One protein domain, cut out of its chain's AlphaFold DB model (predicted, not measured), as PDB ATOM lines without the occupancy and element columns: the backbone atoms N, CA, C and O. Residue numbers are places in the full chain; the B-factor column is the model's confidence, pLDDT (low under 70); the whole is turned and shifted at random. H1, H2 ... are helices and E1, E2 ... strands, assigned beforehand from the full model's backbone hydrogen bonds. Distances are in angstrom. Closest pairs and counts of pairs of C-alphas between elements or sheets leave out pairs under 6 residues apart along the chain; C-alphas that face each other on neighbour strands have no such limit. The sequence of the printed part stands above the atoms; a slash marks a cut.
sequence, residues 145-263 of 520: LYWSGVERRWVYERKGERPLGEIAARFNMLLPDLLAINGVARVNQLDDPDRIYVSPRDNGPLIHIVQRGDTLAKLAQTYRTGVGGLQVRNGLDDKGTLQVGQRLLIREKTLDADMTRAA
ATOM      1  N   LEU A 145      95.577 158.161 203.676       82.81
ATOM      2  CA  LEU A 145      95.516 156.709 203.709       82.81
ATOM      3  C   LEU A 145      94.490 156.279 202.656       82.81
ATOM      4  O   LEU A 145      93.396 156.835 202.663       82.81
ATOM      5  N   TYR A 146      94.816 155.311 201.799       81.69
ATOM      6  CA  TYR A 146      93.883 154.744 200.819       81.69
ATOM      7  C   TYR A 146      94.131 153.251 200.576       81.69
ATOM      8  O   TYR A 146      95.184 152.706 200.913       81.69
ATOM      9  N   TRP A 147      93.145 152.579 199.982       82.62
ATOM     10  CA  TRP A 147      93.245 151.182 199.568       82.62
ATOM     11  C   TRP A 147      93.731 151.074 198.118       82.62
ATOM     12  O   TRP A 147      93.087 151.585 197.204       82.62
ATOM     13  N   SER A 148      94.847 150.380 197.892       80.00
ATOM     14  CA  SER A 148      95.346 150.043 196.557       80.00
ATOM     15  C   SER A 148      94.704 148.741 196.083       80.00
ATOM     16  O   SER A 148      95.027 147.663 196.586       80.00
ATOM     17  N   GLY A 149      93.795 148.826 195.106       71.75
ATOM     18  CA  GLY A 149      93.120 147.654 194.535       71.75
ATOM     19  C   GLY A 149      94.066 146.704 193.793       71.75
ATOM     20  O   GLY A 149      93.886 145.490 193.851       71.75
ATOM     21  N   VAL A 150      95.114 147.244 193.160       74.62
ATOM     22  CA  VAL A 150      96.111 146.468 192.401       74.62
ATOM     23  C   VAL A 150      97.035 145.693 193.341       74.62
ATOM     24  O   VAL A 150      97.243 144.491 193.179       74.62
ATOM     25  N   GLU A 151      97.574 146.357 194.363       81.00
ATOM     26  CA  GLU A 151      98.502 145.723 195.312       81.00
ATOM     27  C   GLU A 151      97.768 144.973 196.427       81.00
ATOM     28  O   GLU A 151      98.392 144.199 197.163       81.00
ATOM     29  N   ARG A 152      96.451 145.193 196.539       87.44
ATOM     30  CA  ARG A 152      95.568 144.699 197.599       87.44
ATOM     31  C   ARG A 152      96.107 145.059 198.980       87.44
ATOM     32  O   ARG A 152      96.190 144.203 199.858       87.44
ATOM     33  N   ARG A 153      96.556 146.301 199.165       91.12
ATOM     34  CA  ARG A 153      97.179 146.800 200.404       91.12
ATOM     35  C   ARG A 153      96.715 148.211 200.719       91.12
ATOM     36  O   ARG A 153      96.401 148.979 199.815       91.12
ATOM     37  N   TRP A 154      96.745 148.567 201.998       91.19
ATOM     38  CA  TRP A 154      96.598 149.953 202.419       91.19
ATOM     39  C   TRP A 154      97.911 150.709 202.245       91.19
ATOM     40  O   TRP A 154      98.964 150.273 202.724       91.19
ATOM     41  N   VAL A 155      97.822 151.848 201.569       90.06
ATOM     42  CA  VAL A 155      98.939 152.729 201.241       90.06
ATOM     43  C   VAL A 155      98.749 154.050 201.966       90.06
ATOM     44  O   VAL A 155      97.646 154.596 202.025       90.06
ATOM     45  N   TYR A 156      99.837 154.555 202.532       88.75
ATOM     46  CA  TYR A 156      99.902 155.868 203.140       88.75
ATOM     47  C   TYR A 156     100.900 156.740 202.388       88.75
ATOM     48  O   TYR A 156     102.085 156.410 202.311       88.75
ATOM     49  N   GLU A 157     100.423 157.871 201.878       86.19
ATOM     50  CA  GLU A 157     101.271 158.868 201.232       86.19
ATOM     51  C   GLU A 157     101.775 159.874 202.270       86.19
ATOM     52  O   GLU A 157     101.012 160.545 202.971       86.19
ATOM     53  N   ARG A 158     103.092 159.951 202.435       82.75
ATOM     54  CA  ARG A 158     103.771 160.694 203.498       82.75
ATOM     55  C   ARG A 158     104.035 162.143 203.094       82.75
ATOM     56  O   ARG A 158     104.527 162.419 202.013       82.75
ATOM     57  N   LYS A 159     103.793 163.086 204.018       69.12
ATOM     58  CA  LYS A 159     104.118 164.516 203.839       69.12
ATOM     59  C   LYS A 159     105.592 164.828 204.049       69.12
ATOM     60  O   LYS A 159     105.965 165.163 205.173       69.12
ATOM     61  N   GLY A 160     106.384 164.789 202.977       67.62
ATOM     62  CA  GLY A 160     107.787 165.212 202.987       67.62
ATOM     63  C   GLY A 160     108.588 164.550 204.112       67.62
ATOM     64  O   GLY A 160     108.492 163.348 204.337       67.62
ATOM     65  N   GLU A 161     109.332 165.337 204.889       65.31
ATOM     66  CA  GLU A 161     110.292 164.824 205.876       65.31
ATOM     67  C   GLU A 161     109.688 164.201 207.152       65.31
ATOM     68  O   GLU A 161     110.449 163.737 208.000       65.31
ATOM     69  N   ARG A 162     108.354 164.091 207.309       77.75
ATOM     70  CA  ARG A 162     107.735 163.544 208.542       77.75
ATOM     71  C   ARG A 162     108.378 162.212 208.963       77.75
ATOM     72  O   ARG A 162     108.346 161.291 208.160       77.75
ATOM     73  N   PRO A 163     108.911 162.028 210.174       88.69
ATOM     74  CA  PRO A 163     109.578 160.780 210.545       88.69
ATOM     75  C   PRO A 163     108.679 159.545 210.356       88.69
ATOM     76  O   PRO A 163     107.527 159.542 210.791       88.69
ATOM     77  N   LEU A 164     109.201 158.456 209.770       89.56
ATOM     78  CA  LEU A 164     108.426 157.211 209.602       89.56
ATOM     79  C   LEU A 164     107.948 156.632 210.942       89.56
ATOM     80  O   LEU A 164     106.912 155.974 210.992       89.56
ATOM     81  N   GLY A 165     108.670 156.904 212.034       90.00
ATOM     82  CA  GLY A 165     108.251 156.518 213.381       90.00
ATOM     83  C   GLY A 165     106.914 157.141 213.795       90.00
ATOM     84  O   GLY A 165     106.099 156.465 214.414       90.00
ATOM     85  N   GLU A 166     106.636 158.384 213.395       88.25
ATOM     86  CA  GLU A 166     105.341 159.028 213.664       88.25
ATOM     87  C   GLU A 166     104.211 158.399 212.848       88.25
ATOM     88  O   GLU A 166     103.080 158.293 213.317       88.25
ATOM     89  N   ILE A 167     104.516 157.958 211.625       89.31
ATOM     90  CA  ILE A 167     103.562 157.258 210.761       89.31
ATOM     91  C   ILE A 167     103.214 155.903 211.381       89.31
ATOM     92  O   ILE A 167     102.040 155.593 211.550       89.31
ATOM     93  N   ALA A 168     104.222 155.132 211.794       92.75
ATOM     94  CA  ALA A 168     104.023 153.869 212.500       92.75
ATOM     95  C   ALA A 168     103.176 154.066 213.773       92.75
ATOM     96  O   ALA A 168     102.180 153.369 213.972       92.75
ATOM     97  N   ALA A 169     103.491 155.086 214.577       90.12
ATOM     98  CA  ALA A 169     102.734 155.419 215.781       90.12
ATOM     99  C   ALA A 169     101.277 155.814 215.482       90.12
ATOM    100  O   ALA A 169     100.373 155.384 216.198       90.12
ATOM    101  N   ARG A 170     101.021 156.570 214.400       86.88
ATOM    102  CA  ARG A 170      99.659 156.885 213.924       86.88
ATOM    103  C   ARG A 170      98.861 155.615 213.645       86.88
ATOM    104  O   ARG A 170      97.664 155.579 213.916       86.88
ATOM    105  N   PHE A 171      99.526 154.582 213.135       90.56
ATOM    106  CA  PHE A 171      98.915 153.288 212.868       90.56
ATOM    107  C   PHE A 171      99.039 152.291 214.027       90.56
ATOM    108  O   PHE A 171      98.858 151.089 213.831       90.56
ATOM    109  N   ASN A 172      99.319 152.767 215.245       92.12
ATOM    110  CA  ASN A 172      99.469 151.936 216.438       92.12
ATOM    111  C   ASN A 172     100.401 150.738 216.183       92.12
ATOM    112  O   ASN A 172     100.009 149.604 216.463       92.12
ATOM    113  N   MET A 173     101.563 150.968 215.562       92.62
ATOM    114  CA  MET A 173     102.591 149.958 215.293       92.62
ATOM    115  C   MET A 173     104.002 150.510 215.531       92.62
ATOM    116  O   MET A 173     104.201 151.726 215.581       92.62
ATOM    117  N   LEU A 174     104.994 149.629 215.686       95.31
ATOM    118  CA  LEU A 174     106.392 150.033 215.815       95.31
ATOM    119  C   LEU A 174     107.017 150.260 214.430       95.31
ATOM    120  O   LEU A 174     106.627 149.643 213.440       95.31
ATOM    121  N   LEU A 175     108.032 151.130 214.360       94.81
ATOM    122  CA  LEU A 175     108.769 151.386 213.116       94.81
ATOM    123  C   LEU A 175     109.332 150.094 212.484       94.81
ATOM    124  O   LEU A 175     109.148 149.917 211.282       94.81
ATOM    125  N   PRO A 176     109.956 149.168 213.243       94.94
ATOM    126  CA  PRO A 176     110.337 147.858 212.720       94.94
ATOM    127  C   PRO A 176     109.208 147.077 212.036       94.94
ATOM    128  O   PRO A 176     109.467 146.431 211.025       94.94
ATOM    129  N   ASP A 177     107.970 147.149 212.533       95.75
ATOM    130  CA  ASP A 177     106.846 146.426 211.924       95.75
ATOM    131  C   ASP A 177     106.442 147.065 210.598       95.75
ATOM    132  O   ASP A 177     106.212 146.366 209.613       95.75
ATOM    133  N   LEU A 178     106.404 148.401 210.558       95.38
ATOM    134  CA  LEU A 178     106.132 149.144 209.333       95.38
ATOM    135  C   LEU A 178     107.179 148.814 208.261       95.38
ATOM    136  O   LEU A 178     106.830 148.536 207.117       95.38
ATOM    137  N   LEU A 179     108.459 148.781 208.631       95.25
ATOM    138  CA  LEU A 179     109.538 148.392 207.722       95.25
ATOM    139  C   LEU A 179     109.377 146.941 207.243       95.25
ATOM    140  O   LEU A 179     109.459 146.684 206.041       95.25
ATOM    141  N   ALA A 180     109.034 146.016 208.143       93.88
ATOM    142  CA  ALA A 180     108.790 144.619 207.795       93.88
ATOM    143  C   ALA A 180     107.611 144.441 206.818       93.88
ATOM    144  O   ALA A 180     107.705 143.635 205.892       93.88
ATOM    145  N   ILE A 181     106.530 145.220 206.957       95.25
ATOM    146  CA  ILE A 181     105.395 145.239 206.007       95.25
ATOM    147  C   ILE A 181     105.852 145.652 204.597       95.25
ATOM    148  O   ILE A 181     105.353 145.129 203.595       95.25
ATOM    149  N   ASN A 182     106.825 146.561 204.528       94.81
ATOM    150  CA  ASN A 182     107.435 147.038 203.288       94.81
ATOM    151  C   ASN A 182     108.604 146.153 202.819       94.81
ATOM    152  O   ASN A 182     109.254 146.481 201.835       94.81
ATOM    153  N   GLY A 183     108.865 145.022 203.486       93.19
ATOM    154  CA  GLY A 183     109.896 144.062 203.083       93.19
ATOM    155  C   GLY A 183     111.332 144.527 203.336       93.19
ATOM    156  O   GLY A 183     112.262 143.948 202.780       93.19
ATOM    157  N   VAL A 184     111.527 145.547 204.173       94.44
ATOM    158  CA  VAL A 184     112.836 146.165 204.425       94.44
ATOM    159  C   VAL A 184     113.211 146.104 205.903       94.44
ATOM    160  O   VAL A 184     112.353 146.044 206.781       94.44
ATOM    161  N   ALA A 185     114.512 146.139 206.204       91.25
ATOM    162  CA  ALA A 185     115.007 146.167 207.585       91.25
ATOM    163  C   ALA A 185     115.363 147.586 208.053       91.25
ATOM    164  O   ALA A 185     115.375 147.869 209.251       91.25
ATOM    165  N   ARG A 186     115.693 148.480 207.115       92.75
ATOM    166  CA  ARG A 186     116.124 149.854 207.389       92.75
ATOM    167  C   ARG A 186     115.415 150.836 206.464       92.75
ATOM    168  O   ARG A 186     115.111 150.516 205.324       92.75
ATOM    169  N   VAL A 187     115.213 152.060 206.953       89.19
ATOM    170  CA  VAL A 187     114.520 153.140 206.222       89.19
ATOM    171  C   VAL A 187     115.188 153.449 204.878       89.19
ATOM    172  O   VAL A 187     114.503 153.687 203.894       89.19
ATOM    173  N   ASN A 188     116.520 153.390 204.807       90.06
ATOM    174  CA  ASN A 188     117.277 153.666 203.582       90.06
ATOM    175  C   ASN A 188     117.170 152.578 202.500       90.06
ATOM    176  O   ASN A 188     117.807 152.706 201.462       90.06
ATOM    177  N   GLN A 189     116.436 151.498 202.764       90.69
ATOM    178  CA  GLN A 189     116.180 150.422 201.806       90.69
ATOM    179  C   GLN A 189     114.788 150.528 201.176       90.69
ATOM    180  O   GLN A 189     114.430 149.664 200.389       90.69
ATOM    181  N   LEU A 190     113.986 151.528 201.555       87.69
ATOM    182  CA  LEU A 190     112.682 151.762 200.946       87.69
ATOM    183  C   LEU A 190     112.864 152.263 199.514       87.69
ATOM    184  O   LEU A 190     113.564 153.252 199.301       87.69
ATOM    185  N   ASP A 191     112.198 151.600 198.571       83.44
ATOM    186  CA  ASP A 191     112.191 151.994 197.158       83.44
ATOM    187  C   ASP A 191     111.534 153.368 196.963       83.44
ATOM    188  O   ASP A 191     112.018 154.195 196.193       83.44
ATOM    189  N   ASP A 192     110.456 153.624 197.710       84.38
ATOM    190  CA  ASP A 192     109.736 154.894 197.730       84.38
ATOM    191  C   ASP A 192     109.458 155.310 199.193       84.38
ATOM    192  O   ASP A 192     108.616 154.707 199.865       84.38
ATOM    193  N   PRO A 193     110.175 156.310 199.740       84.81
ATOM    194  CA  PRO A 193     109.990 156.762 201.118       84.81
ATOM    195  C   PRO A 193     108.745 157.640 201.318       84.81
ATOM    196  O   PRO A 193     108.400 157.923 202.473       84.81
ATOM    197  N   ASP A 194     108.102 158.082 200.235       85.06
ATOM    198  CA  ASP A 194     106.906 158.921 200.256       85.06
ATOM    199  C   ASP A 194     105.623 158.091 200.097       85.06
ATOM    200  O   ASP A 194     104.553 158.529 200.527       85.06
ATOM    201  N   ARG A 195     105.723 156.856 199.589       88.62
ATOM    202  CA  ARG A 195     104.611 155.911 199.425       88.62
ATOM    203  C   ARG A 195     104.839 154.626 200.222       88.62
ATOM    204  O   ARG A 195     105.545 153.720 199.794       88.62
ATOM    205  N   ILE A 196     104.192 154.516 201.382       92.12
ATOM    206  CA  ILE A 196     104.460 153.440 202.347       92.12
ATOM    207  C   ILE A 196     103.263 152.499 202.483       92.12
ATOM    208  O   ILE A 196     102.140 152.941 202.734       92.12
ATOM    209  N   TYR A 197     103.494 151.186 202.410       94.25
ATOM    210  CA  TYR A 197     102.483 150.204 202.798       94.25
ATOM    211  C   TYR A 197     102.314 150.202 204.312       94.25
ATOM    212  O   TYR A 197     103.269 149.995 205.058       94.25
ATOM    213  N   VAL A 198     101.083 150.387 204.773       94.38
ATOM    214  CA  VAL A 198     100.739 150.370 206.205       94.38
ATOM    215  C   VAL A 198      99.927 149.137 206.590       94.38
ATOM    216  O   VAL A 198      99.528 148.986 207.741       94.38
ATOM    217  N   SER A 199      99.709 148.228 205.637       94.56
ATOM    218  CA  SER A 199      99.187 146.891 205.889       94.56
ATOM    219  C   SER A 199      99.857 145.845 204.989       94.56
ATOM    220  O   SER A 199     100.230 146.146 203.850       94.56
ATOM    221  N   PRO A 200      99.918 144.579 205.429       93.69
ATOM    222  CA  PRO A 200     100.091 143.437 204.536       93.69
ATOM    223  C   PRO A 200      98.963 143.350 203.493       93.69
ATOM    224  O   PRO A 200      97.967 144.084 203.570       93.69
ATOM    225  N   ARG A 201      99.104 142.427 202.526       90.56
ATOM    226  CA  ARG A 201      98.030 142.150 201.552       90.56
ATOM    227  C   ARG A 201      96.735 141.788 202.276       90.56
ATOM    228  O   ARG A 201      96.777 141.126 203.311       90.56
ATOM    229  N   ASP A 202      95.612 142.256 201.740       89.38
ATOM    230  CA  ASP A 202      94.260 142.002 202.247       89.38
ATOM    231  C   ASP A 202      94.042 142.436 203.701       89.38
ATOM    232  O   ASP A 202      93.186 141.902 204.401       89.38
ATOM    233  N   ASN A 203      94.820 143.428 204.154       92.44
ATOM    234  CA  ASN A 203      94.817 143.902 205.536       92.44
ATOM    235  C   ASN A 203      95.026 142.758 206.551       92.44
ATOM    236  O   ASN A 203      94.355 142.696 207.582       92.44
ATOM    237  N   GLY A 204      95.949 141.845 206.232       92.75
ATOM    238  CA  GLY A 204      96.278 140.690 207.063       92.75
ATOM    239  C   GLY A 204      96.854 141.031 208.448       92.75
ATOM    240  O   GLY A 204      96.944 142.207 208.829       92.75
ATOM    241  N   PRO A 205      97.267 140.006 209.213       94.75
ATOM    242  CA  PRO A 205      97.640 140.159 210.613       94.75
ATOM    243  C   PRO A 205      98.889 141.016 210.803       94.75
ATOM    244  O   PRO A 205      99.868 140.889 210.064       94.75
ATOM    245  N   LEU A 206      98.870 141.847 211.847       95.62
ATOM    246  CA  LEU A 206     100.055 142.564 212.302       95.62
ATOM    247  C   LEU A 206     100.875 141.633 213.190       95.62
ATOM    248  O   LEU A 206     100.419 141.216 214.258       95.62
ATOM    249  N   ILE A 207     102.089 141.325 212.744       95.81
ATOM    250  CA  ILE A 207     103.019 140.440 213.441       95.81
ATOM    251  C   ILE A 207     104.258 141.243 213.806       95.81
ATOM    252  O   ILE A 207     104.925 141.789 212.930       95.81
ATOM    253  N   HIS A 208     104.575 141.258 215.093       96.19
ATOM    254  CA  HIS A 208     105.803 141.826 215.618       96.19
ATOM    255  C   HIS A 208     106.856 140.730 215.790       96.19
ATOM    256  O   HIS A 208     106.542 139.634 216.253       96.19
ATOM    257  N   ILE A 209     108.107 141.008 215.433       95.31
ATOM    258  CA  ILE A 209     109.229 140.104 215.715       95.31
ATOM    259  C   ILE A 209     109.933 140.627 216.960       95.31
ATOM    260  O   ILE A 209     110.552 141.686 216.900       95.31
ATOM    261  N   VAL A 210     109.845 139.871 218.055       95.69
ATOM    262  CA  VAL A 210     110.385 140.251 219.365       95.69
ATOM    263  C   VAL A 210     111.871 140.577 219.254       95.69
ATOM    264  O   VAL A 210     112.677 139.766 218.789       95.69
ATOM    265  N   GLN A 211     112.242 141.752 219.736       93.94
ATOM    266  CA  GLN A 211     113.605 142.249 219.774       93.94
ATOM    267  C   GLN A 211     114.154 142.236 221.201       93.94
ATOM    268  O   GLN A 211     113.450 142.070 222.201       93.94
ATOM    269  N   ARG A 212     115.475 142.402 221.313       94.31
ATOM    270  CA  ARG A 212     116.136 142.480 222.614       94.31
ATOM    271  C   ARG A 212     115.607 143.689 223.391       94.31
ATOM    272  O   ARG A 212     115.757 144.822 222.948       94.31
ATOM    273  N   GLY A 213     115.078 143.436 224.587       91.06
ATOM    274  CA  GLY A 213     114.537 144.475 225.468       91.06
ATOM    275  C   GLY A 213     113.034 144.711 225.320       91.06
ATOM    276  O   GLY A 213     112.501 145.592 225.999       91.06
ATOM    277  N   ASP A 214     112.345 143.936 224.481       95.19
ATOM    278  CA  ASP A 214     110.888 143.938 224.458       95.19
ATOM    279  C   ASP A 214     110.307 143.209 225.667       95.19
ATOM    280  O   ASP A 214     110.810 142.184 226.126       95.19
ATOM    281  N   THR A 215     109.212 143.759 226.183       94.19
ATOM    282  CA  THR A 215     108.414 143.167 227.256       94.19
ATOM    283  C   THR A 215     106.949 143.230 226.862       94.19
ATOM    284  O   THR A 215     106.526 144.163 226.173       94.19
ATOM    285  N   LEU A 216     106.144 142.272 227.326       93.62
ATOM    286  CA  LEU A 216     104.713 142.262 227.023       93.62
ATOM    287  C   LEU A 216     104.015 143.557 227.441       93.62
ATOM    288  O   LEU A 216     103.181 144.055 226.694       93.62
ATOM    289  N   ALA A 217     104.384 144.131 228.589       92.75
ATOM    290  CA  ALA A 217     103.822 145.395 229.061       92.75
ATOM    291  C   ALA A 217     104.112 146.558 228.094       92.75
ATOM    292  O   ALA A 217     103.206 147.313 227.740       92.75
ATOM    293  N   LYS A 218     105.358 146.673 227.611       92.94
ATOM    294  CA  LYS A 218     105.775 147.737 226.683       92.94
ATOM    295  C   LYS A 218     105.117 147.592 225.310       92.94
ATOM    296  O   LYS A 218     104.650 148.579 224.737       92.94
ATOM    297  N   LEU A 219     105.071 146.365 224.792       94.50
ATOM    298  CA  LEU A 219     104.417 146.070 223.519       94.50
ATOM    299  C   LEU A 219     102.909 146.323 223.623       94.50
ATOM    300  O   LEU A 219     102.358 147.036 222.788       94.50
ATOM    301  N   ALA A 220     102.253 145.843 224.683       93.88
ATOM    302  CA  ALA A 220     100.831 146.082 224.926       93.88
ATOM    303  C   ALA A 220     100.494 147.580 224.917       93.88
ATOM    304  O   ALA A 220      99.584 148.006 224.204       93.88
ATOM    305  N   GLN A 221     101.285 148.394 225.619       92.00
ATOM    306  CA  GLN A 221     101.110 149.845 225.636       92.00
ATOM    307  C   GLN A 221     101.277 150.470 224.244       92.00
ATOM    308  O   GLN A 221     100.458 151.291 223.834       92.00
ATOM    309  N   THR A 222     102.311 150.072 223.503       89.00
ATOM    310  CA  THR A 222     102.621 150.662 222.192       89.00
ATOM    311  C   THR A 222     101.562 150.322 221.145       89.00
ATOM    312  O   THR A 222     101.123 151.190 220.393       89.00
ATOM    313  N   TYR A 223     101.095 149.075 221.131       93.00
ATOM    314  CA  TYR A 223     100.050 148.620 220.213       93.00
ATOM    315  C   TYR A 223      98.631 148.961 220.677       93.00
ATOM    316  O   TYR A 223      97.674 148.563 220.011       93.00
ATOM    317  N   ARG A 224      98.485 149.678 221.802       90.12
ATOM    318  CA  ARG A 224      97.199 149.996 222.444       90.12
ATOM    319  C   ARG A 224      96.329 148.752 222.654       90.12
ATOM    320  O   ARG A 224      95.148 148.728 222.321       90.12
ATOM    321  N   THR A 225      96.929 147.699 223.196       90.44
ATOM    322  CA  THR A 225      96.261 146.435 223.521       90.44
ATOM    323  C   THR A 225      96.529 146.031 224.973       90.44
ATOM    324  O   THR A 225      97.297 146.679 225.679       90.44
ATOM    325  N   GLY A 226      95.865 144.980 225.455       92.75
ATOM    326  CA  GLY A 226      96.046 144.468 226.814       92.75
ATOM    327  C   GLY A 226      97.101 143.364 226.876       92.75
ATOM    328  O   GLY A 226      97.179 142.536 225.969       92.75
ATOM    329  N   VAL A 227      97.858 143.296 227.976       93.50
ATOM    330  CA  VAL A 227      98.847 142.225 228.220       93.50
ATOM    331  C   VAL A 227      98.190 140.845 228.173       93.50
ATOM    332  O   VAL A 227      98.628 139.996 227.403       93.50
ATOM    333  N   GLY A 228      97.083 140.657 228.900       91.19
ATOM    334  CA  GLY A 228      96.324 139.402 228.865       91.19
ATOM    335  C   GLY A 228      95.790 139.070 227.469       91.19
ATOM    336  O   GLY A 228      95.788 137.913 227.062       91.19
ATOM    337  N   GLY A 229      95.426 140.086 226.678       90.50
ATOM    338  CA  GLY A 229      95.009 139.898 225.288       90.50
ATOM    339  C   GLY A 229      96.141 139.385 224.397       90.50
ATOM    340  O   GLY A 229      95.920 138.487 223.586       90.50
ATOM    341  N   LEU A 230      97.360 139.908 224.569       93.25
ATOM    342  CA  LEU A 230      98.543 139.398 223.872       93.25
ATOM    343  C   LEU A 230      98.908 137.983 224.319       93.25
ATOM    344  O   LEU A 230      99.244 137.171 223.459       93.25
ATOM    345  N   GLN A 231      98.817 137.674 225.617       94.00
ATOM    346  CA  GLN A 231      99.092 136.330 226.138       94.00
ATOM    347  C   GLN A 231      98.138 135.301 225.542       94.00
ATOM    348  O   GLN A 231      98.591 134.336 224.936       94.00
ATOM    349  N   VAL A 232      96.831 135.557 225.625       92.75
ATOM    350  CA  VAL A 232      95.799 134.658 225.094       92.75
ATOM    351  C   VAL A 232      95.967 134.463 223.589       92.75
ATOM    352  O   VAL A 232      95.965 133.332 223.113       92.75
ATOM    353  N   ARG A 233      96.179 135.548 222.829       93.56
ATOM    354  CA  ARG A 233      96.328 135.478 221.366       93.56
ATOM    355  C   ARG A 233      97.566 134.695 220.923       93.56
ATOM    356  O   ARG A 233      97.565 134.125 219.839       93.56
ATOM    357  N   ASN A 234      98.612 134.676 221.744       95.00
ATOM    358  CA  ASN A 234      99.889 134.043 221.416       95.00
ATOM    359  C   ASN A 234     100.166 132.766 222.223       95.00
ATOM    360  O   ASN A 234     101.267 132.232 222.128       95.00
ATOM    361  N   GLY A 235      99.199 132.286 223.014       92.56
ATOM    362  CA  GLY A 235      99.352 131.096 223.854       92.56
ATOM    363  C   GLY A 235     100.486 131.202 224.876       92.56
ATOM    364  O   GLY A 235     101.165 130.211 225.134       92.56
ATOM    365  N   LEU A 236     100.737 132.399 225.412       92.38
ATOM    366  CA  LEU A 236     101.787 132.613 226.409       92.38
ATOM    367  C   LEU A 236     101.285 132.245 227.805       92.38
ATOM    368  O   LEU A 236     100.121 132.470 228.134       92.38
ATOM    369  N   ASP A 237     102.189 131.718 228.627       88.12
ATOM    370  CA  ASP A 237     101.931 131.434 230.034       88.12
ATOM    371  C   ASP A 237     101.765 132.723 230.863       88.12
ATOM    372  O   ASP A 237     102.040 133.836 230.400       88.12
ATOM    373  N   ASP A 238     101.346 132.578 232.123       79.81
ATOM    374  CA  ASP A 238     101.142 133.708 233.043       79.81
ATOM    375  C   ASP A 238     102.421 134.528 233.273       79.81
ATOM    376  O   ASP A 238     102.358 135.717 233.584       79.81
ATOM    377  N   LYS A 239     103.593 133.906 233.084       79.12
ATOM    378  CA  LYS A 239     104.898 134.577 233.158       79.12
ATOM    379  C   LYS A 239     105.163 135.452 231.937       79.12
ATOM    380  O   LYS A 239     105.909 136.422 232.045       79.12
ATOM    381  N   GLY A 240     104.571 135.121 230.789       78.31
ATOM    382  CA  GLY A 240     104.611 135.951 229.595       78.31
ATOM    383  C   GLY A 240     106.018 136.109 229.021       78.31
ATOM    384  O   GLY A 240     106.382 137.190 228.550       78.31
ATOM    385  N   THR A 241     106.831 135.054 229.109       87.81
ATOM    386  CA  THR A 241     108.244 135.101 228.707       87.81
ATOM    387  C   THR A 241     108.362 135.258 227.192       87.81
ATOM    388  O   THR A 241     107.890 134.408 226.440       87.81
ATOM    389  N   LEU A 242     109.023 136.327 226.740       92.38
ATOM    390  CA  LEU A 242     109.286 136.581 225.324       92.38
ATOM    391  C   LEU A 242     110.691 136.113 224.937       92.38
ATOM    392  O   LEU A 242     111.664 136.405 225.635       92.38
ATOM    393  N   GLN A 243     110.807 135.428 223.801       93.62
ATOM    394  CA  GLN A 243     112.094 135.041 223.218       93.62
ATOM    395  C   GLN A 243     112.443 135.955 222.042       93.62
ATOM    396  O   GLN A 243     111.604 136.231 221.190       93.62
ATOM    397  N   VAL A 244     113.690 136.420 221.963       95.38
ATOM    398  CA  VAL A 244     114.141 137.243 220.828       95.38
ATOM    399  C   VAL A 244     113.995 136.450 219.524       95.38
ATOM    400  O   VAL A 244     114.389 135.290 219.451       95.38
ATOM    401  N   GLY A 245     113.423 137.080 218.497       93.25
ATOM    402  CA  GLY A 245     113.093 136.459 217.212       93.25
ATOM    403  C   GLY A 245     111.715 135.790 217.169       93.25
ATOM    404  O   GLY A 245     111.265 135.394 216.094       93.25
ATOM    405  N   GLN A 246     111.013 135.693 218.301       95.50
ATOM    406  CA  GLN A 246     109.654 135.163 218.350       95.50
ATOM    407  C   GLN A 246     108.691 136.044 217.548       95.50
ATOM    408  O   GLN A 246     108.721 137.271 217.636       95.50
ATOM    409  N   ARG A 247     107.800 135.409 216.782       95.69
ATOM    410  CA  ARG A 247     106.717 136.083 216.058       95.69
ATOM    411  C   ARG A 247     105.523 136.236 216.991       95.69
ATOM    412  O   ARG A 247     104.919 135.241 217.377       95.69
ATOM    413  N   LEU A 248     105.199 137.471 217.334       95.69
ATOM    414  CA  LEU A 248     104.096 137.825 218.208       95.69
ATOM    415  C   LEU A 248     102.955 138.411 217.371       95.69
ATOM    416  O   LEU A 248     103.091 139.465 216.753       95.69
ATOM    417  N   LEU A 249     101.820 137.721 217.343       96.00
ATOM    418  CA  LEU A 249     100.591 138.184 216.718       96.00
ATOM    419  C   LEU A 249      99.983 139.314 217.556       96.00
ATOM    420  O   LEU A 249      99.483 139.101 218.665       96.00
ATOM    421  N   ILE A 250     100.015 140.528 217.011       95.56
ATOM    422  CA  ILE A 250      99.538 141.735 217.686       95.56
ATOM    423  C   ILE A 250      98.049 141.957 217.447       95.56
ATOM    424  O   ILE A 250      97.351 142.342 218.378       95.56
ATOM    425  N   ARG A 251      97.548 141.729 216.229       93.81
ATOM    426  CA  ARG A 251      96.116 141.783 215.876       93.81
ATOM    427  C   ARG A 251      95.864 141.116 214.524       93.81
ATOM    428  O   ARG A 251      96.743 141.124 213.670       93.81
ATOM    429  N   GLU A 252      94.657 140.583 214.334       92.25
ATOM    430  CA  GLU A 252      94.252 139.836 213.125       92.25
ATOM    431  C   GLU A 252      94.179 140.695 211.861       92.25
ATOM    432  O   GLU A 252      94.432 140.216 210.760       92.25
ATOM    433  N   LYS A 253      93.841 141.977 212.020       92.44
ATOM    434  CA  LYS A 253      93.846 142.962 210.939       92.44
ATOM    435  C   LYS A 253      94.783 144.090 211.306       92.44
ATOM    436  O   LYS A 253      94.681 144.641 212.402       92.44
ATOM    437  N   THR A 254      95.702 144.418 210.407       92.19
ATOM    438  CA  THR A 254      96.721 145.438 210.686       92.19
ATOM    439  C   THR A 254      96.108 146.817 210.901       92.19
ATOM    440  O   THR A 254      96.506 147.510 211.842       92.19
ATOM    441  N   LEU A 255      95.117 147.176 210.088       91.38
ATOM    442  CA  LEU A 255      94.277 148.352 210.275       91.38
ATOM    443  C   LEU A 255      92.887 147.923 210.744       91.38
ATOM    444  O   LEU A 255      92.254 147.063 210.124       91.38
ATOM    445  N   ASP A 256      92.410 148.516 211.833       87.12
ATOM    446  CA  ASP A 256      91.036 148.331 212.287       87.12
ATOM    447  C   ASP A 256      90.054 149.233 211.518       87.12
ATOM    448  O   ASP A 256      90.445 150.086 210.715       87.12
ATOM    449  N   ALA A 257      88.757 149.021 211.749       80.50
ATOM    450  CA  ALA A 257      87.703 149.760 211.065       80.50
ATOM    451  C   ALA A 257      87.802 151.277 211.300       80.50
ATOM    452  O   ALA A 257      87.522 152.049 210.385       80.50
ATOM    453  N   ASP A 258      88.233 151.705 212.486       78.25
ATOM    454  CA  ASP A 258      88.332 153.118 212.851       78.25
ATOM    455  C   ASP A 258      89.520 153.786 212.145       78.25
ATOM    456  O   ASP A 258      89.380 154.874 211.584       78.25
ATOM    457  N   MET A 259      90.659 153.096 212.069       81.81
ATOM    458  CA  MET A 259      91.842 153.514 211.316       81.81
ATOM    459  C   MET A 259      91.545 153.613 209.818       81.81
ATOM    460  O   MET A 259      91.979 154.564 209.172       81.81
ATOM    461  N   THR A 260      90.770 152.671 209.268       77.06
ATOM    462  CA  THR A 260      90.328 152.730 207.866       77.06
ATOM    463  C   THR A 260      89.237 153.771 207.623       77.06
ATOM    464  O   THR A 260      89.129 154.269 206.512       77.06
ATOM    465  N   ARG A 261      88.455 154.165 208.638       68.44
ATOM    466  CA  ARG A 261      87.442 155.230 208.510       68.44
ATOM    467  C   ARG A 261      88.074 156.616 208.365       68.44
ATOM    468  O   ARG A 261      87.465 157.510 207.795       68.44
ATOM    469  N   ALA A 262      89.302 156.781 208.861       58.25
ATOM    470  CA  ALA A 262      90.133 157.963 208.633       58.25
ATOM    471  C   ALA A 262      90.858 157.945 207.272       58.25
ATOM    472  O   ALA A 262      91.580 158.896 206.956       58.25
ATOM    473  N   ALA A 263      90.709 156.872 206.485       59.91
ATOM    474  CA  ALA A 263      91.140 156.858 205.099       59.91
ATOM    475  C   ALA A 263      90.215 157.759 204.286       59.91
ATOM    476  O   ALA A 263      88.995 157.606 204.326       59.91
TER     477      ALA A 263
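AT A GLANCE: This is residues 145 to 263 of the 520 residues of the protein "LysM peptidoglycan-binding domain-containing protein" of Rhizobiales bacterium TMED83 (UniProt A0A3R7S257). The model is two small lobes end to end, each a small antiparallel sheet with a pair of helices set at nearly right angles. One lobe holds the three-stranded sheet E1 - E2 - E3 with H1 and H2, the other the two-stranded sheet E4 - E5 with H3 and H4; H2 lies between the two sheets, and the short H5 returns to the first lobe, near E1. The printed part has 119 residues, with five named helices and five named strands in the order E1 E2 H1 H2 E3 E4 H3 H4 E5 H5. The class is mixed, helices and strands, with 55 residues, under half, in named elements. The whole is compact, with a radius of gyration of the C-alphas of 14.4 A and spans of 42 by 29 by 21 A.

IN THESE COORDINATES: In the larger sheet, E1 is residues 145 to 148, beginning at C-alpha 145 (95.516, 156.709, 203.709); E2 is residues 153 to 157, 12.8 A long, and E3 residues 195 to 197. H1 is residues 164 to 170 and H2 residues 175 to 181, 10.0 A long. In the smaller sheet, E4 is residues 206 to 209, beginning at C-alpha 206 (100.055, 142.564, 212.302), and E5 is residues 247 to 251, 12.0 A long. H3 is residues 216 to 222 and H4 residues 227 to 234, 10.7 A long. H5 is residues 257 to 261, ending at C-alpha 261 (87.442, 155.230, 208.510).

HOW THE PARTS SIT: E1 and E2 form a hairpin, with N 146 and O 155 2.9 A apart. E2, the inner strand, is also antiparallel to E3, with N 156 and O 196 2.8 A apart. H2 only grazes this sheet with its residues 178 to 181, and H5 with its residues 259 to 261. H1 is not on it, but only just, with 4 pairs of C-alphas within 10 A. H1 and H2 touch at Gly 165 and Leu 175, their closest C-alphas, 5.2 A apart, about perpendicular at 89 degrees. The closest C-alphas of H2 and E4, those of Asp 177 and His 208, are 6.0 A apart. E4 and E5 are antiparallel, with N 208 and O 248 2.9 A apart. The closest C-alphas of H4 and E5, those of Asn 234 and Leu 249, are 6.3 A apart. H3 and H4 touch, about perpendicular at 76 degrees, the closest C-alphas being those of Ala 220 and Val 227, 5.4 A apart. H1 and H3 are close but not clearly touching, while H2 and H4 are apart. In H1, H2, H3, H4 and H5 every O i to N i+4 pair is within hydrogen-bond range.

THE WHOLE: The two C-alphas farthest apart, those of Gly 160 and Asp 238, are 44.0 A apart, while the first and last printed C-alphas, 145 and 263, are 4.6 A apart. The printed part has no cut. The links from H2 to E3 and from H4 to E5 are long. The mean pLDDT of the printed part is 89.0; residues 159 to 161 and 261 to 263 are under 70.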